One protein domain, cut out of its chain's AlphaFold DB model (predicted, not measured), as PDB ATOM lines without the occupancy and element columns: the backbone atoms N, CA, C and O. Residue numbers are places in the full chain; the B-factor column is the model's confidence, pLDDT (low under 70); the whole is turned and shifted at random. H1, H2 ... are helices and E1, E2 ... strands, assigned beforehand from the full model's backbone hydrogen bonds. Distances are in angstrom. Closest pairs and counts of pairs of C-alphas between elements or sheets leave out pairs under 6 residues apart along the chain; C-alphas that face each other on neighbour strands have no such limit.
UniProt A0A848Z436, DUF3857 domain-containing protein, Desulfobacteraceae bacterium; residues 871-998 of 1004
ATOM      1  N   TRP A 871     110.420 128.823 179.627       81.12
ATOM      2  CA  TRP A 871     111.199 129.607 178.662       81.12
ATOM      3  C   TRP A 871     112.377 130.307 179.337       81.12
ATOM      4  O   TRP A 871     113.429 130.464 178.712       81.12
ATOM      5  N   MET A 872     112.199 130.676 180.605       80.44
ATOM      6  CA  MET A 872     113.237 131.135 181.526       80.44
ATOM      7  C   MET A 872     113.367 130.153 182.702       80.44
ATOM      8  O   MET A 872     112.440 129.360 182.906       80.44
ATOM      9  N   PRO A 873     114.503 130.143 183.418       78.38
ATOM     10  CA  PRO A 873     114.694 129.284 184.585       78.38
ATOM     11  C   PRO A 873     113.843 129.748 185.770       78.38
ATOM     12  O   PRO A 873     113.466 130.916 185.853       78.38
ATOM     13  N   SER A 874     113.501 128.808 186.647       70.00
ATOM     14  CA  SER A 874     112.616 129.038 187.793       70.00
ATOM     15  C   SER A 874     113.074 128.321 189.067       70.00
ATOM     16  O   SER A 874     112.267 128.174 189.975       70.00
ATOM     17  N   GLY A 875     114.309 127.799 189.118       70.06
ATOM     18  CA  GLY A 875     114.810 126.956 190.217       70.06
ATOM     19  C   GLY A 875     114.164 125.562 190.292       70.06
ATOM     20  O   GLY A 875     114.778 124.602 190.755       70.06
ATOM     21  N   GLU A 876     112.945 125.409 189.768       75.56
ATOM     22  CA  GLU A 876     112.192 124.160 189.786       75.56
ATOM     23  C   GLU A 876     112.759 123.069 188.868       75.56
ATOM     24  O   GLU A 876     113.290 123.293 187.776       75.56
ATOM     25  N   VAL A 877     112.541 121.829 189.304       79.75
ATOM     26  CA  VAL A 877     112.889 120.621 188.564       79.75
ATOM     27  C   VAL A 877     111.897 120.372 187.439       79.75
ATOM     28  O   VAL A 877     110.751 119.977 187.664       79.75
ATOM     29  N   VAL A 878     112.379 120.470 186.204       82.56
ATOM     30  CA  VAL A 878     111.594 120.194 185.001       82.56
ATOM     31  C   VAL A 878     112.022 118.886 184.345       82.56
ATOM     32  O   VAL A 878     113.181 118.467 184.396       82.56
ATOM     33  N   LYS A 879     111.079 118.201 183.691       84.44
ATOM     34  CA  LYS A 879     111.423 117.041 182.857       84.44
ATOM     35  C   LYS A 879     112.093 117.520 181.578       84.44
ATOM     36  O   LYS A 879     111.648 118.503 180.992       84.44
ATOM     37  N   GLY A 880     113.078 116.779 181.070       79.75
ATOM     38  CA  GLY A 880     113.805 117.173 179.853       79.75
ATOM     39  C   GLY A 880     112.898 117.439 178.641       79.75
ATOM     40  O   GLY A 880     113.142 118.373 177.889       79.75
ATOM     41  N   ALA A 881     111.781 116.711 178.509       80.62
ATOM     42  CA  ALA A 881     110.783 116.914 177.448       80.62
ATOM     43  C   ALA A 881     109.959 118.217 177.564       80.62
ATOM     44  O   ALA A 881     109.221 118.559 176.643       80.62
ATOM     45  N   GLN A 882     110.016 118.904 178.708       82.81
ATOM     46  CA  GLN A 882     109.341 120.183 178.947       82.81
ATOM     47  C   GLN A 882     110.256 121.379 178.666       82.81
ATOM     48  O   GLN A 882     109.780 122.514 178.669       82.81
ATOM     49  N   LEU A 883     111.549 121.141 178.423       83.25
ATOM     50  CA  LEU A 883     112.480 122.197 178.068       83.25
ATOM     51  C   LEU A 883     112.305 122.618 176.608       83.25
ATOM     52  O   LEU A 883     112.129 121.777 175.724       83.25
ATOM     53  N   PRO A 884     112.440 123.917 176.314       82.88
ATOM     54  CA  PRO A 884     112.464 124.382 174.942       82.88
ATOM     55  C   PRO A 884     113.596 123.763 174.108       82.88
ATOM     56  O   PRO A 884     114.745 123.675 174.549       82.88
ATOM     57  N   GLU A 885     113.304 123.441 172.845       81.81
ATOM     58  CA  GLU A 885     114.235 122.774 171.916       81.81
ATOM     59  C   GLU A 885     115.578 123.524 171.760       81.81
ATOM     60  O   GLU A 885     116.629 122.922 171.529       81.81
ATOM     61  N   TRP A 886     115.581 124.854 171.905       79.25
ATOM     62  CA  TRP A 886     116.802 125.663 171.818       79.25
ATOM     63  C   TRP A 886     117.752 125.475 173.012       79.25
ATOM     64  O   TRP A 886     118.965 125.597 172.823       79.25
ATOM     65  N   ASN A 887     117.240 125.141 174.201       82.88
ATOM     66  CA  ASN A 887     118.054 124.836 175.384       82.88
ATOM     67  C   ASN A 887     118.683 123.445 175.255       82.88
ATOM     68  O   ASN A 887     119.877 123.274 175.492       82.88
ATOM     69  N   ILE A 888     117.922 122.477 174.742       81.88
ATOM     70  CA  ILE A 888     118.421 121.125 174.464       81.88
ATOM     71  C   ILE A 888     119.528 121.168 173.399       81.88
ATOM     72  O   ILE A 888     120.592 120.575 173.575       81.88
ATOM     73  N   LYS A 889     119.353 121.962 172.332       82.06
ATOM     74  CA  LYS A 889     120.403 122.190 171.321       82.06
ATOM     75  C   LYS A 889     121.659 122.851 171.895       82.06
ATOM     76  O   LYS A 889     122.751 122.597 171.388       82.06
ATOM     77  N   PHE A 890     121.535 123.709 172.908       86.12
ATOM     78  CA  PHE A 890     122.692 124.272 173.613       86.12
ATOM     79  C   PHE A 890     123.451 123.183 174.383       86.12
ATOM     80  O   PHE A 890     124.668 123.079 174.227       86.12
ATOM     81  N   MET A 891     122.742 122.329 175.122       85.19
ATOM     82  CA  MET A 891     123.347 121.211 175.852       85.19
ATOM     83  C   MET A 891     124.041 120.221 174.907       85.19
ATOM     84  O   MET A 891     125.157 119.781 175.181       85.19
ATOM     85  N   GLN A 892     123.446 119.952 173.740       83.25
ATOM     86  CA  GLN A 892     124.048 119.111 172.701       83.25
ATOM     87  C   GLN A 892     125.346 119.684 172.130       83.25
ATOM     88  O   GLN A 892     126.326 118.959 171.963       83.25
ATOM     89  N   ARG A 893     125.387 120.991 171.849       81.50
ATOM     90  CA  ARG A 893     126.594 121.652 171.315       81.50
ATOM     91  C   ARG A 893     127.767 121.634 172.292       81.50
ATOM     92  O   ARG A 893     128.903 121.660 171.837       81.50
ATOM     93  N   ASN A 894     127.487 121.585 173.593       80.94
ATOM     94  CA  ASN A 894     128.499 121.542 174.651       80.94
ATOM     95  C   ASN A 894     128.755 120.117 175.181       80.94
ATOM     96  O   ASN A 894     129.415 119.955 176.199       80.94
ATOM     97  N   GLY A 895     128.246 119.077 174.506       79.25
ATOM     98  CA  GLY A 895     128.521 117.675 174.854       79.25
ATOM     99  C   GLY A 895     127.843 117.166 176.134       79.25
ATOM    100  O   GLY A 895     128.144 116.061 176.593       79.25
ATOM    101  N   LEU A 896     126.911 117.933 176.703       83.62
ATOM    102  CA  LEU A 896     126.208 117.575 177.937       83.62
ATOM    103  C   LEU A 896     125.211 116.433 177.698       83.62
ATOM    104  O   LEU A 896     125.174 115.478 178.470       83.62
ATOM    105  N   VAL A 897     124.489 116.476 176.576       81.94
ATOM    106  CA  VAL A 897     123.466 115.491 176.182       81.94
ATOM    107  C   VAL A 897     123.621 115.171 174.693       81.94
ATOM    108  O   VAL A 897     123.906 116.070 173.911       81.94
ATOM    109  N   GLN A 898     123.440 113.923 174.258       72.94
ATOM    110  CA  GLN A 898     123.543 113.547 172.842       72.94
ATOM    111  C   GLN A 898     122.205 113.711 172.106       72.94
ATOM    112  O   GLN A 898     122.174 114.279 171.015       72.94
ATOM    113  N   ASN A 899     121.085 113.284 172.702       68.69
ATOM    114  CA  ASN A 899     119.739 113.375 172.108       68.69
ATOM    115  C   ASN A 899     118.686 113.853 173.124       68.69
ATOM    116  O   ASN A 899     118.785 113.548 174.304       68.69
ATOM    117  N   GLU A 900     117.621 114.523 172.667       63.38
ATOM    118  CA  GLU A 900     116.536 115.061 173.521       63.38
ATOM    119  C   GLU A 900     115.909 114.028 174.475       63.38
ATOM    120  O   GLU A 900     115.566 114.353 175.606       63.38
ATOM    121  N   LYS A 901     115.810 112.761 174.053       66.00
ATOM    122  CA  LYS A 901     115.243 111.672 174.869       66.00
ATOM    123  C   LYS A 901     116.144 111.196 176.011       66.00
ATOM    124  O   LYS A 901     115.702 110.380 176.806       66.00
ATOM    125  N   GLU A 902     117.393 111.645 176.045       79.12
ATOM    126  CA  GLU A 902     118.389 111.226 177.031       79.12
ATOM    127  C   GLU A 902     118.295 112.052 178.328       79.12
ATOM    128  O   GLU A 902     118.686 111.563 179.384       79.12
ATOM    129  N   LEU A 903     117.761 113.281 178.271       86.12
ATOM    130  CA  LEU A 903     117.616 114.161 179.433       86.12
ATOM    131  C   LEU A 903     116.316 113.850 180.185       86.12
ATOM    132  O   LEU A 903     115.217 114.063 179.669       86.12
ATOM    133  N   LEU A 904     116.441 113.357 181.415       85.31
ATOM    134  CA  LEU A 904     115.308 112.947 182.242       85.31
ATOM    135  C   LEU A 904     114.783 114.121 183.063       85.31
ATOM    136  O   LEU A 904     113.609 114.482 182.950       85.31
ATOM    137  N   TYR A 905     115.678 114.742 183.828       87.00
ATOM    138  CA  TYR A 905     115.392 115.884 184.689       87.00
ATOM    139  C   TYR A 905     116.464 116.946 184.519       87.00
ATOM    140  O   TYR A 905     117.632 116.631 184.277       87.00
ATOM    141  N   PHE A 906     116.047 118.197 184.638       88.00
ATOM    142  CA  PHE A 906     116.915 119.350 184.544       88.00
ATOM    143  C   PHE A 906     116.384 120.472 185.431       88.00
ATOM    144  O   PHE A 906     115.172 120.618 185.574       88.00
ATOM    145  N   TYR A 907     117.281 121.254 186.010       86.62
ATOM    146  CA  TYR A 907     116.956 122.441 186.794       86.62
ATOM    147  C   TYR A 907     118.109 123.439 186.718       86.62
ATOM    148  O   TYR A 907     119.236 123.086 186.371       86.62
ATOM    149  N   SER A 908     117.803 124.703 186.977       84.31
ATOM    150  CA  SER A 908     118.745 125.816 186.899       84.31
ATOM    151  C   SER A 908     118.216 126.949 187.760       84.31
ATOM    152  O   SER A 908     117.028 127.275 187.669       84.31
ATOM    153  N   ASP A 909     119.111 127.543 188.541       73.00
ATOM    154  CA  ASP A 909     118.812 128.693 189.397       73.00
ATOM    155  C   ASP A 909     119.232 130.022 188.737       73.00
ATOM    156  O   ASP A 909     119.234 131.104 189.323       73.00
ATOM    157  N   ALA A 910     119.589 129.968 187.451       77.50
ATOM    158  CA  ALA A 910     119.960 131.148 186.693       77.50
ATOM    159  C   ALA A 910     118.771 132.109 186.516       77.50
ATOM    160  O   ALA A 910     117.690 131.733 186.077       77.50
ATOM    161  N   PHE A 911     118.989 133.406 186.731       69.12
ATOM    162  CA  PHE A 911     117.892 134.378 186.673       69.12
ATOM    163  C   PHE A 911     117.352 134.642 185.247       69.12
ATOM    164  O   PHE A 911     116.150 134.832 185.057       69.12
ATOM    165  N   TRP A 912     118.221 134.682 184.226       71.44
ATOM    166  CA  TRP A 912     117.848 135.113 182.862       71.44
ATOM    167  C   TRP A 912     117.899 134.008 181.807       71.44
ATOM    168  O   TRP A 912     117.096 134.012 180.867       71.44
ATOM    169  N   SER A 913     118.865 133.092 181.892       80.69
ATOM    170  CA  SER A 913     119.073 132.084 180.857       80.69
ATOM    171  C   SER A 913     119.590 130.773 181.418       80.69
ATOM    172  O   SER A 913     120.599 130.727 182.106       80.69
ATOM    173  N   TYR A 914     119.011 129.674 180.938       82.12
ATOM    174  CA  TYR A 914     119.537 128.322 181.135       82.12
ATOM    175  C   TYR A 914     120.962 128.122 180.594       82.12
ATOM    176  O   TYR A 914     121.508 127.036 180.689       82.12
ATOM    177  N   LYS A 915     121.571 129.107 179.929       82.81
ATOM    178  CA  LYS A 915     122.964 129.025 179.463       82.81
ATOM    179  C   LYS A 915     123.979 129.445 180.521       82.81
ATOM    180  O   LYS A 915     125.176 129.274 180.272       82.81
ATOM    181  N   ASP A 916     123.505 130.041 181.607       81.44
ATOM    182  CA  ASP A 916     124.344 130.641 182.637       81.44
ATOM    183  C   ASP A 916     124.653 129.619 183.739       81.44
ATOM    184  O   ASP A 916     125.791 129.546 184.181       81.44
ATOM    185  N   ASP A 917     123.698 128.748 184.064       86.56
ATOM    186  CA  ASP A 917     123.878 127.571 184.921       86.56
ATOM    187  C   ASP A 917     122.881 126.467 184.519       86.56
ATOM    188  O   ASP A 917     121.869 126.729 183.857       86.56
ATOM    189  N   GLY A 918     123.189 125.220 184.865       86.44
ATOM    190  CA  GLY A 918     122.215 124.149 184.874       86.44
ATOM    191  C   GLY A 918     122.754 122.820 185.383       86.44
ATOM    192  O   GLY A 918     123.900 122.432 185.157       86.44
ATOM    193  N   ASN A 919     121.852 122.054 185.977       89.25
ATOM    194  CA  ASN A 919     122.092 120.723 186.505       89.25
ATOM    195  C   ASN A 919     121.159 119.731 185.810       89.25
ATOM    196  O   ASN A 919     119.963 119.984 185.653       89.25
ATOM    197  N   GLY A 920     121.692 118.594 185.369       87.56
ATOM    198  CA  GLY A 920     120.941 117.641 184.562       87.56
ATOM    199  C   GLY A 920     121.246 116.185 184.861       87.56
ATOM    200  O   GLY A 920     122.360 115.795 185.208       87.56
ATOM    201  N   ILE A 921     120.211 115.366 184.690       88.19
ATOM    202  CA  ILE A 921     120.222 113.934 184.973       88.19
ATOM    203  C   ILE A 921     119.815 113.200 183.705       88.19
ATOM    204  O   ILE A 921     118.735 113.437 183.155       88.19
ATOM    205  N   THR A 922     120.678 112.299 183.243       87.56
ATOM    206  CA  THR A 922     120.428 111.459 182.073       87.56
ATOM    207  C   THR A 922     120.340 109.987 182.442       87.56
ATOM    208  O   THR A 922     120.521 109.594 183.599       87.56
ATOM    209  N   ASP A 923     120.072 109.145 181.443       82.94
ATOM    210  CA  ASP A 923     120.027 107.705 181.659       82.94
ATOM    211  C   ASP A 923     121.365 107.098 182.117       82.94
ATOM    212  O   ASP A 923     121.366 106.076 182.807       82.94
ATOM    213  N   SER A 924     122.492 107.715 181.756       81.94
ATOM    214  CA  SER A 924     123.842 107.166 181.950       81.94
ATOM    215  C   SER A 924     124.760 108.017 182.831       81.94
ATOM    216  O   SER A 924     125.736 107.484 183.362       81.94
ATOM    217  N   LYS A 925     124.466 109.312 183.009       87.44
ATOM    218  CA  LYS A 925     125.313 110.256 183.750       87.44
ATOM    219  C   LYS A 925     124.517 111.397 184.387       87.44
ATOM    220  O   LYS A 925     123.389 111.683 183.988       87.44
ATOM    221  N   ILE A 926     125.144 112.082 185.335       90.38
ATOM    222  CA  ILE A 926     124.698 113.371 185.879       90.38
ATOM    223  C   ILE A 926     125.708 114.458 185.522       90.38
ATOM    224  O   ILE A 926     126.890 114.170 185.305       90.38
ATOM    225  N   PHE A 927     125.244 115.698 185.411       88.19
ATOM    226  CA  PHE A 927     126.098 116.826 185.074       88.19
ATOM    227  C   PHE A 927     125.646 118.122 185.741       88.19
ATOM    228  O   PHE A 927     124.457 118.324 185.969       88.19
ATOM    229  N   SER A 928     126.610 119.005 185.980       87.88
ATOM    230  CA  SER A 928     126.427 120.385 186.424       87.88
ATOM    231  C   SER A 928     127.274 121.301 185.542       87.88
ATOM    232  O   SER A 928     128.392 120.936 185.158       87.88
ATOM    233  N   TYR A 929     126.752 122.462 185.169       86.62
ATOM    234  CA  TYR A 929     127.514 123.487 184.468       86.62
ATOM    235  C   TYR A 929     127.163 124.877 184.968       86.62
ATOM    236  O   TYR A 929     126.027 125.148 185.328       86.62
ATOM    237  N   TRP A 930     128.135 125.778 184.897       86.69
ATOM    238  CA  TRP A 930     127.949 127.195 185.187       86.69
ATOM    239  C   TRP A 930     128.927 128.025 184.362       86.69
ATOM    240  O   TRP A 930     129.982 127.550 183.922       86.69
ATOM    241  N   ARG A 931     128.563 129.274 184.100       79.38
ATOM    242  CA  ARG A 931     129.401 130.230 183.385       79.38
ATOM    243  C   ARG A 931     130.155 131.088 184.395       79.38
ATOM    244  O   ARG A 931     129.551 131.696 185.263       79.38
ATOM    245  N   ASP A 932     131.473 131.154 184.249       74.19
ATOM    246  CA  ASP A 932     132.328 132.005 185.079       74.19
ATOM    247  C   ASP A 932     132.029 133.492 184.817       74.19
ATOM    248  O   ASP A 932     132.038 133.937 183.663       74.19
ATOM    249  N   GLU A 933     131.761 134.257 185.878       66.12
ATOM    250  CA  GLU A 933     131.325 135.656 185.774       66.12
ATOM    251  C   GLU A 933     132.409 136.598 185.219       66.12
ATOM    252  O   GLU A 933     132.094 137.638 184.636       66.12
ATOM    253  N   ILE A 934     133.688 136.233 185.350       58.47
ATOM    254  CA  ILE A 934     134.835 137.088 185.017       58.47
ATOM    255  C   ILE A 934     135.368 136.770 183.614       58.47
ATOM    256  O   ILE A 934     135.700 137.665 182.833       58.47
ATOM    257  N   THR A 935     135.460 135.488 183.273       61.31
ATOM    258  CA  THR A 935     136.046 134.994 182.018       61.31
ATOM    259  C   THR A 935     134.993 134.644 180.968       61.31
ATOM    260  O   THR A 935     135.314 134.540 179.780       61.31
ATOM    261  N   GLY A 936     133.732 134.463 181.376       65.50
ATOM    262  CA  GLY A 936     132.622 134.064 180.510       65.50
ATOM    263  C   GLY A 936     132.731 132.634 179.969       65.50
ATOM    264  O   GLY A 936     131.945 132.269 179.085       65.50
ATOM    265  N   GLY A 937     133.699 131.842 180.443       73.75
ATOM    266  CA  GLY A 937     133.899 130.443 180.065       73.75
ATOM    267  C   GLY A 937     132.837 129.525 180.677       73.75
ATOM    268  O   GLY A 937     132.361 129.777 181.777       73.75
ATOM    269  N   LEU A 938     132.446 128.472 179.951       80.19
ATOM    270  CA  LEU A 938     131.503 127.465 180.446       80.19
ATOM    271  C   LEU A 938     132.277 126.362 181.173       80.19
ATOM    272  O   LEU A 938     133.024 125.618 180.533       80.19
ATOM    273  N   ASN A 939     132.079 126.251 182.482       82.81
ATOM    274  CA  ASN A 939     132.601 125.158 183.291       82.81
ATOM    275  C   ASN A 939     131.589 124.015 183.308       82.81
ATOM    276  O   ASN A 939     130.388 124.248 183.397       82.81
ATOM    277  N   VAL A 940     132.076 122.779 183.189       82.81
ATOM    278  CA  VAL A 940     131.239 121.577 183.131       82.81
ATOM    279  C   VAL A 940     131.844 120.500 184.023       82.81
ATOM    280  O   VAL A 940     133.025 120.171 183.893       82.81
ATOM    281  N   ARG A 941     131.012 119.909 184.879       84.50
ATOM    282  CA  ARG A 941     131.298 118.697 185.651       84.50
ATOM    283  C   ARG A 941     130.315 117.608 185.244       84.50
ATOM    284  O   ARG A 941     129.118 117.858 185.130       84.50
ATOM    285  N   THR A 942     130.812 116.403 184.985       84.25
ATOM    286  CA  THR A 942     129.992 115.249 184.586       84.25
ATOM    287  C   THR A 942     130.495 113.995 185.282       84.25
ATOM    288  O   THR A 942     131.702 113.777 185.291       84.25
ATOM    289  N   ALA A 943     129.592 113.139 185.751       85.56
ATOM    290  CA  ALA A 943     129.934 111.832 186.308       85.56
ATOM    291  C   ALA A 943     128.995 110.747 185.767       85.56
ATOM    292  O   ALA A 943     127.773 110.913 185.775       85.56
ATOM    293  N   GLU A 944     129.549 109.625 185.299       88.19
ATOM    294  CA  GLU A 944     128.752 108.422 185.032       88.19
ATOM    295  C   GLU A 944     128.394 107.738 186.358       88.19
ATOM    296  O   GLU A 944     129.211 107.695 187.273       88.19
ATOM    297  N   TYR A 945     127.206 107.131 186.471       85.31
ATOM    298  CA  TYR A 945     126.747 106.551 187.749       85.31
ATOM    299  C   TYR A 945     127.688 105.488 188.340       85.31
ATOM    300  O   TYR A 945     127.718 105.294 189.551       85.31
ATOM    301  N   LYS A 946     128.467 104.798 187.496       82.88
ATOM    302  CA  LYS A 946     129.463 103.800 187.923       82.88
ATOM    303  C   LYS A 946     130.670 104.427 188.646       82.88
ATOM    304  O   LYS A 946     131.313 103.753 189.449       82.88
ATOM    305  N   ASP A 947     130.957 105.695 188.359       83.69
ATOM    306  CA  ASP A 947     132.127 106.428 188.848       83.69
ATOM    307  C   ASP A 947     131.808 107.257 190.108       83.69
ATOM    308  O   ASP A 947     132.706 107.828 190.721       83.69
ATOM    309  N   ILE A 948     130.547 107.251 190.556       85.94
ATOM    310  CA  ILE A 948     130.093 107.875 191.804       85.94
ATOM    311  C   ILE A 948     130.266 106.874 192.961       85.94
ATOM    312  O   ILE A 948     129.872 105.701 192.861       85.94
ATOM    313  N   SER A 949     130.910 107.298 194.052       82.75
ATOM    314  CA  SER A 949     131.079 106.483 195.265       82.75
ATOM    315  C   SER A 949     129.865 106.542 196.174       82.75
ATOM    316  O   SER A 949     129.406 105.483 196.602       82.75
ATOM    317  N   ASP A 950     129.358 107.747 196.422       83.19
ATOM    318  CA  ASP A 950     128.174 108.017 197.236       83.19
ATOM    319  C   ASP A 950     127.559 109.377 196.856       83.19
ATOM    320  O   ASP A 950     128.157 110.148 196.098       83.19
ATOM    321  N   ILE A 951     126.357 109.653 197.362       84.75
ATOM    322  CA  ILE A 951     125.740 110.979 197.308       84.75
ATOM    323  C   ILE A 951     125.235 111.397 198.691       84.75
ATOM    324  O   ILE A 951     124.363 110.747 199.280       84.75
ATOM    325  N   GLU A 952     125.754 112.517 199.177       83.94
ATOM    326  CA  GLU A 952     125.275 113.177 200.388       83.94
ATOM    327  C   GLU A 952     124.226 114.215 200.000       83.94
ATOM    328  O   GLU A 952     124.324 114.847 198.949       83.94
ATOM    329  N   VAL A 953     123.156 114.308 200.784       81.38
ATOM    330  CA  VAL A 953     122.015 115.155 200.445       81.38
ATOM    331  C   VAL A 953     121.602 115.924 201.673       81.38
ATOM    332  O   VAL A 953     121.145 115.316 202.642       81.38
ATOM    333  N   ASP A 954     121.709 117.236 201.563       81.44
ATOM    334  CA  ASP A 954     121.113 118.177 202.485       81.44
ATOM    335  C   ASP A 954     119.778 118.653 201.908       81.44
ATOM    336  O   ASP A 954     119.719 119.198 200.805       81.44
ATOM    337  N   TYR A 955     118.685 118.335 202.599       80.31
ATOM    338  CA  TYR A 955     117.340 118.638 202.121       80.31
ATOM    339  C   TYR A 955     116.902 119.996 202.643       80.31
ATOM    340  O   TYR A 955     116.811 120.175 203.853       80.31
ATOM    341  N   GLY A 956     116.490 120.877 201.729       72.56
ATOM    342  CA  GLY A 956     115.809 122.114 202.108       72.56
ATOM    343  C   GLY A 956     114.593 121.820 202.994       72.56
ATOM    344  O   GLY A 956     113.833 120.874 202.731       72.56
ATOM    345  N   ALA A 957     114.450 122.584 204.075       65.69
ATOM    346  CA  ALA A 957     113.468 122.339 205.124       65.69
ATOM    347  C   ALA A 957     112.075 122.855 204.731       65.69
ATOM    348  O   ALA A 957     111.067 122.220 205.061       65.69
ATOM    349  N   GLU A 958     112.030 123.963 203.990       61.59
ATOM    350  CA  GLU A 958     110.820 124.676 203.592       61.59
ATOM    351  C   GLU A 958     110.736 124.923 202.072       61.59
ATOM    352  O   GLU A 958     111.637 124.614 201.289       61.59
ATOM    353  N   GLU A 959     109.582 125.416 201.625       51.19
ATOM    354  CA  GLU A 959     109.305 125.735 200.223       51.19
ATOM    355  C   GLU A 959     110.051 127.018 199.826       51.19
ATOM    356  O   GLU A 959     109.771 128.083 200.368       51.19
ATOM    357  N   GLY A 960     111.014 126.904 198.905       54.16
ATOM    358  CA  GLY A 960     111.948 127.986 198.554       54.16
ATOM    359  C   GLY A 960     113.395 127.744 199.001       54.16
ATOM    360  O   GLY A 960     114.297 128.380 198.457       54.16
ATOM    361  N   ASP A 961     113.637 126.785 199.902       66.69
ATOM    362  CA  ASP A 961     114.993 126.350 200.253       66.69
ATOM    363  C   ASP A 961     115.650 125.584 199.096       66.69
ATOM    364  O   ASP A 961     114.987 125.081 198.186       66.69
ATOM    365  N   THR A 962     116.973 125.431 199.131       72.00
ATOM    366  CA  THR A 962     117.715 124.653 198.129       72.00
ATOM    367  C   THR A 962     118.189 123.337 198.734       72.00
ATOM    368  O   THR A 962     118.926 123.319 199.707       72.00
ATOM    369  N   THR A 963     117.792 122.216 198.134       77.69
ATOM    370  CA  THR A 963     118.372 120.896 198.408       77.69
ATOM    371  C   THR A 963     119.725 120.784 197.720       77.69
ATOM    372  O   THR A 963     119.807 120.832 196.486       77.69
ATOM    373  N   VAL A 964     120.781 120.586 198.504       82.06
ATOM    374  CA  VAL A 964     122.148 120.419 198.009       82.06
ATOM    375  C   VAL A 964     122.478 118.931 197.948       82.06
ATOM    376  O   VAL A 964     122.423 118.214 198.943       82.06
ATOM    377  N   ILE A 965     122.812 118.439 196.757       84.25
ATOM    378  CA  ILE A 965     123.243 117.060 196.528       84.25
ATOM    379  C   ILE A 965     124.741 117.084 196.221       84.25
ATOM    380  O   ILE A 965     125.162 117.499 195.141       84.25
ATOM    381  N   THR A 966     125.547 116.604 197.159       86.31
ATOM    382  CA  THR A 966     126.997 116.470 197.004       86.31
ATOM    383  C   THR A 966     127.309 115.143 196.324       86.31
ATOM    384  O   THR A 966     127.058 114.062 196.867       86.31
ATOM    385  N   VAL A 967     127.849 115.208 195.107       83.62
ATOM    386  CA  VAL A 967     128.236 114.036 194.318       83.62
ATOM    387  C   VAL A 967     129.684 113.687 194.612       83.62
ATOM    388  O   VAL A 967     130.590 114.393 194.164       83.62
ATOM    389  N   GLN A 968     129.897 112.560 195.293       85.56
ATOM    390  CA  GLN A 968     131.242 112.088 195.602       85.56
ATOM    391  C   GLN A 968     131.799 111.244 194.452       85.56
ATOM    392  O   GLN A 968     131.262 110.175 194.129       85.56
ATOM    393  N   HIS A 969     132.867 111.716 193.806       83.31
ATOM    394  CA  HIS A 969     133.461 111.030 192.655       83.31
ATOM    395  C   HIS A 969     134.608 110.109 193.089       83.31
ATOM    396  O   HIS A 969     135.474 110.478 193.875       83.31
ATOM    397  N   ARG A 970     134.689 108.892 192.534       77.50
ATOM    398  CA  ARG A 970     135.686 107.887 192.964       77.50
ATOM    399  C   ARG A 970     137.141 108.288 192.702       77.50
ATOM    400  O   ARG A 970     138.040 107.736 193.334       77.50
ATOM    401  N   THR A 971     137.387 109.160 191.725       68.62
ATOM    402  CA  THR A 971     138.745 109.506 191.252       68.62
ATOM    403  C   THR A 971     138.970 110.991 190.968       68.62
ATOM    404  O   THR A 971     140.088 111.368 190.633       68.62
ATOM    405  N   GLU A 972     137.932 111.822 191.043       76.19
ATOM    406  CA  GLU A 972     137.993 113.259 190.724       76.19
ATOM    407  C   GLU A 972     137.431 114.049 191.908       76.19
ATOM    408  O   GLU A 972     136.955 113.449 192.866       76.19
ATOM    409  N   SER A 973     137.529 115.377 191.867       74.69
ATOM    410  CA  SER A 973     136.946 116.241 192.894       74.69
ATOM    411  C   SER A 973     135.421 116.168 192.882       74.69
ATOM    412  O   SER A 973     134.818 116.191 191.804       74.69
ATOM    413  N   ASP A 974     134.831 116.176 194.070       81.81
ATOM    414  CA  ASP A 974     133.386 116.212 194.271       81.81
ATOM    415  C   ASP A 974     132.764 117.478 193.668       81.81
ATOM    416  O   ASP A 974     133.436 118.494 193.451       81.81
ATOM    417  N   PHE A 975     131.475 117.407 193.346       80.75
ATOM    418  CA  PHE A 975     130.732 118.555 192.836       80.75
ATOM    419  C   PHE A 975     129.277 118.534 193.293       80.75
ATOM    420  O   PHE A 975     128.726 117.486 193.630       80.75
ATOM    421  N   TYR A 976     128.662 119.711 193.279       81.69
ATOM    422  CA  TYR A 976     127.345 119.943 193.855       81.69
ATOM    423  C   TYR A 976     126.259 120.037 192.789       81.69
ATOM    424  O   TYR A 976     126.493 120.409 191.636       81.69
ATOM    425  N   LEU A 977     125.056 119.683 193.214       81.50
ATOM    426  CA  LEU A 977     123.820 119.698 192.456       81.50
ATOM    427  C   LEU A 977     122.767 120.411 193.321       81.50
ATOM    428  O   LEU A 977     122.470 119.942 194.416       81.50
ATOM    429  N   TYR A 978     122.216 121.531 192.849       79.00
ATOM    430  CA  TYR A 978     121.365 122.434 193.645       79.00
ATOM    431  C   TYR A 978     119.902 122.423 193.192       79.00
ATOM    432  O   TYR A 978     119.553 123.098 192.227       79.00
ATOM    433  N   ALA A 979     119.038 121.650 193.848       76.00
ATOM    434  CA  ALA A 979     117.634 121.515 193.457       76.00
ATOM    435  C   ALA A 979     116.707 122.275 194.416       76.00
ATOM    436  O   ALA A 979     116.792 122.070 195.618       76.00
ATOM    437  N   ALA A 980     115.767 123.078 193.913       71.75
ATOM    438  CA  ALA A 980     114.789 123.749 194.776       71.75
ATOM    439  C   ALA A 980     113.923 122.747 195.575       71.75
ATOM    440  O   ALA A 980     113.404 121.767 195.023       71.75
ATOM    441  N   ALA A 981     113.752 123.012 196.869       64.44
ATOM    442  CA  ALA A 981     112.879 122.295 197.790       64.44
ATOM    443  C   ALA A 981     111.451 122.872 197.732       64.44
ATOM    444  O   ALA A 981     111.252 124.080 197.624       64.44
ATOM    445  N   GLY A 982     110.437 121.998 197.760       57.88
ATOM    446  CA  GLY A 982     109.024 122.421 197.794       57.88
ATOM    447  C   GLY A 982     108.047 121.414 197.179       57.88
ATOM    448  O   GLY A 982     107.146 120.914 197.845       57.88
ATOM    449  N   SER A 983     108.275 120.985 195.933       60.12
ATOM    450  CA  SER A 983     107.337 120.095 195.214       60.12
ATOM    451  C   SER A 983     107.554 118.585 195.451       60.12
ATOM    452  O   SER A 983     106.875 117.738 194.855       60.12
ATOM    453  N   GLY A 984     108.531 118.216 196.291       67.44
ATOM    454  CA  GLY A 984     108.972 116.832 196.527       67.44
ATOM    455  C   GLY A 984     109.722 116.195 195.345       67.44
ATOM    456  O   GLY A 984     109.933 114.976 195.315       67.44
ATOM    457  N   MET A 985     110.075 116.995 194.333       72.50
ATOM    458  CA  MET A 985     110.821 116.562 193.148       72.50
ATOM    459  C   MET A 985     112.325 116.417 193.407       72.50
ATOM    460  O   MET A 985     112.943 115.529 192.825       72.50
ATOM    461  N   ASP A 986     112.879 117.206 194.321       74.56
ATOM    462  CA  ASP A 986     114.206 117.067 194.932       74.56
ATOM    463  C   ASP A 986     114.414 115.652 195.512       74.56
ATOM    464  O   ASP A 986     115.322 114.918 195.112       74.56
ATOM    465  N   ARG A 987     113.477 115.181 196.346       83.06
ATOM    466  CA  ARG A 987     113.499 113.833 196.937       83.06
ATOM    467  C   ARG A 987     113.395 112.742 195.877       83.06
ATOM    468  O   ARG A 987     114.060 111.710 195.981       83.06
ATOM    469  N   ARG A 988     112.589 112.964 194.832       80.38
ATOM    470  CA  ARG A 988     112.467 112.035 193.694       80.38
ATOM    471  C   ARG A 988     113.736 111.974 192.853       80.38
ATOM    472  O   ARG A 988     114.098 110.883 192.424       80.38
ATOM    473  N   ILE A 989     114.413 113.101 192.634       82.88
ATOM    474  CA  ILE A 989     115.712 113.147 191.955       82.88
ATOM    475  C   ILE A 989     116.737 112.332 192.730       82.88
ATOM    476  O   ILE A 989     117.376 111.455 192.154       82.88
ATOM    477  N   VAL A 990     116.857 112.576 194.035       84.25
ATOM    478  CA  VAL A 990     117.798 111.852 194.896       84.25
ATOM    479  C   VAL A 990     117.531 110.353 194.830       84.25
ATOM    480  O   VAL A 990     118.451 109.549 194.684       84.25
ATOM    481  N   GLN A 991     116.256 109.963 194.880       82.81
ATOM    482  CA  GLN A 991     115.861 108.567 194.757       82.81
ATOM    483  C   GLN A 991     116.211 107.977 193.381       82.81
ATOM    484  O   GLN A 991     116.681 106.843 193.309       82.81
ATOM    485  N   GLU A 992     116.022 108.725 192.293       82.62
ATOM    486  CA  GLU A 992     116.371 108.292 190.936       82.62
ATOM    487  C   GLU A 992     117.890 108.125 190.760       82.62
ATOM    488  O   GLU A 992     118.329 107.122 190.192       82.62
ATOM    489  N   ILE A 993     118.696 109.039 191.315       84.88
ATOM    490  CA  ILE A 993     120.164 108.935 191.329       84.88
ATOM    491  C   ILE A 993     120.590 107.677 192.104       84.88
ATOM    492  O   ILE A 993     121.312 106.836 191.563       84.88
ATOM    493  N   ARG A 994     120.069 107.471 193.325       85.06
ATOM    494  CA  ARG A 994     120.367 106.281 194.152       85.06
ATOM    495  C   ARG A 994     119.970 104.970 193.466       85.06
ATOM    496  O   ARG A 994     120.736 104.003 193.489       85.06
ATOM    497  N   ASN A 995     118.807 104.937 192.810       82.19
ATOM    498  CA  ASN A 995     118.345 103.771 192.054       82.19
ATOM    499  C   ASN A 995     119.312 103.409 190.916       82.19
ATOM    500  O   ASN A 995     119.594 102.229 190.699       82.19
ATOM    501  N   ARG A 996     119.841 104.412 190.206       81.75
ATOM    502  CA  ARG A 996     120.755 104.225 189.066       81.75
ATOM    503  C   ARG A 996     122.187 103.897 189.477       81.75
ATOM    504  O   ARG A 996     122.870 103.194 188.739       81.75
ATOM    505  N   MET A 997     122.596 104.292 190.681       80.56
ATOM    506  CA  MET A 997     123.820 103.808 191.333       80.56
ATOM    507  C   MET A 997     123.705 102.348 191.822       80.56
ATOM    508  O   MET A 997     124.701 101.749 192.218       80.56
ATOM    509  N   GLY A 998     122.507 101.745 191.783       67.88
ATOM    510  CA  GLY A 998     122.271 100.359 192.201       67.88
ATOM    511  C   GLY A 998     122.104 100.166 193.713       67.88
ATOM    512  O   GLY A 998     122.181  99.034 194.196       67.88
TER     513      GLY A 998
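This is residues 871 to 998 of the 1004 residues of the protein "DUF3857 domain-containing protein" of Desulfobacteraceae bacterium (UniProt A0A848Z436). Two antiparallel sheets, E1 to E4 and E5 to E7, stand partly face to face with their strands crossed, as a sandwich, and the helix H2 packs on both sheets. H1 only grazes the larger sheet, and residues 878 to 879 pair with its edge strand E1. The printed part has 128 residues, with the named elements H1, E1 to E7 and H2 in that order along the chain; the sheet orders are E1 E2 E3 E4 and E5 E6 E7, and the class is mixed, helices and strands. The whole is compact, with a radius of gyration of the C-alphas of 13.8 A, and rounded, spanning 34 by 33 by 32 A.

The larger sheet is a meander, each strand the antiparallel neighbour of the one before: E1, residues 903 to 907; E2, 917 to 922; E3, 925 to 931; E4, 938 to 944. It is twisted. N 907 and O 919 of E1 and E2 are 3.0 A apart, N 920 and O 927 of E2 and E3 2.8 A, and N 928 and O 941 of E3 and E4 2.9 A, within hydrogen-bond range. The second meander is E5, residues 948 to 954; E6, 962 to 969; E7, 975 to 980. N 966 and O 952 of E6 and E5 are 2.8 A apart, and N 963 and O 979 of E6 and E7 2.7 A, within hydrogen-bond range. In the sandwich, two sheets face to face, the strands of one stand at 65 degrees to those of the other; the closest C-alphas of E2 and E7, Asn 919 and Leu 977, are 6.3 A apart. E5 is apart from E1, E2 and E3. H2, residues 985 to 996, makes two layers with E5 E6 E7, a helix on one face of a sheet, at a height of 9.1 A, and runs along E6 at 2 degrees on the local plane. Its height over the larger sheet is 10.3 A. The closest C-alphas of H2 and E7 are Asp 986 and Ala 979, 5.8 A. H1, residues 885 to 893, only grazes the larger sheet. In H1 and H2 every O i to N i+4 pair is within hydrogen-bond range.

H1 begins at C-alpha 885 (114.235, 122.774, 171.916). E3 measures 20.4 A, E4 19.8 A, E6 21.5 A and H2 16.4 A. H2 ends at C-alpha 996 (120.755, 104.225, 189.066).

The farthest C-alphas, Ile 934 and Gly 998, are 39.5 A apart. The printed part has no cut and no long link. Mean pLDDT of the printed part is 79.1; 19 residues are under 70, among them 933 to 936 and 957 to 961.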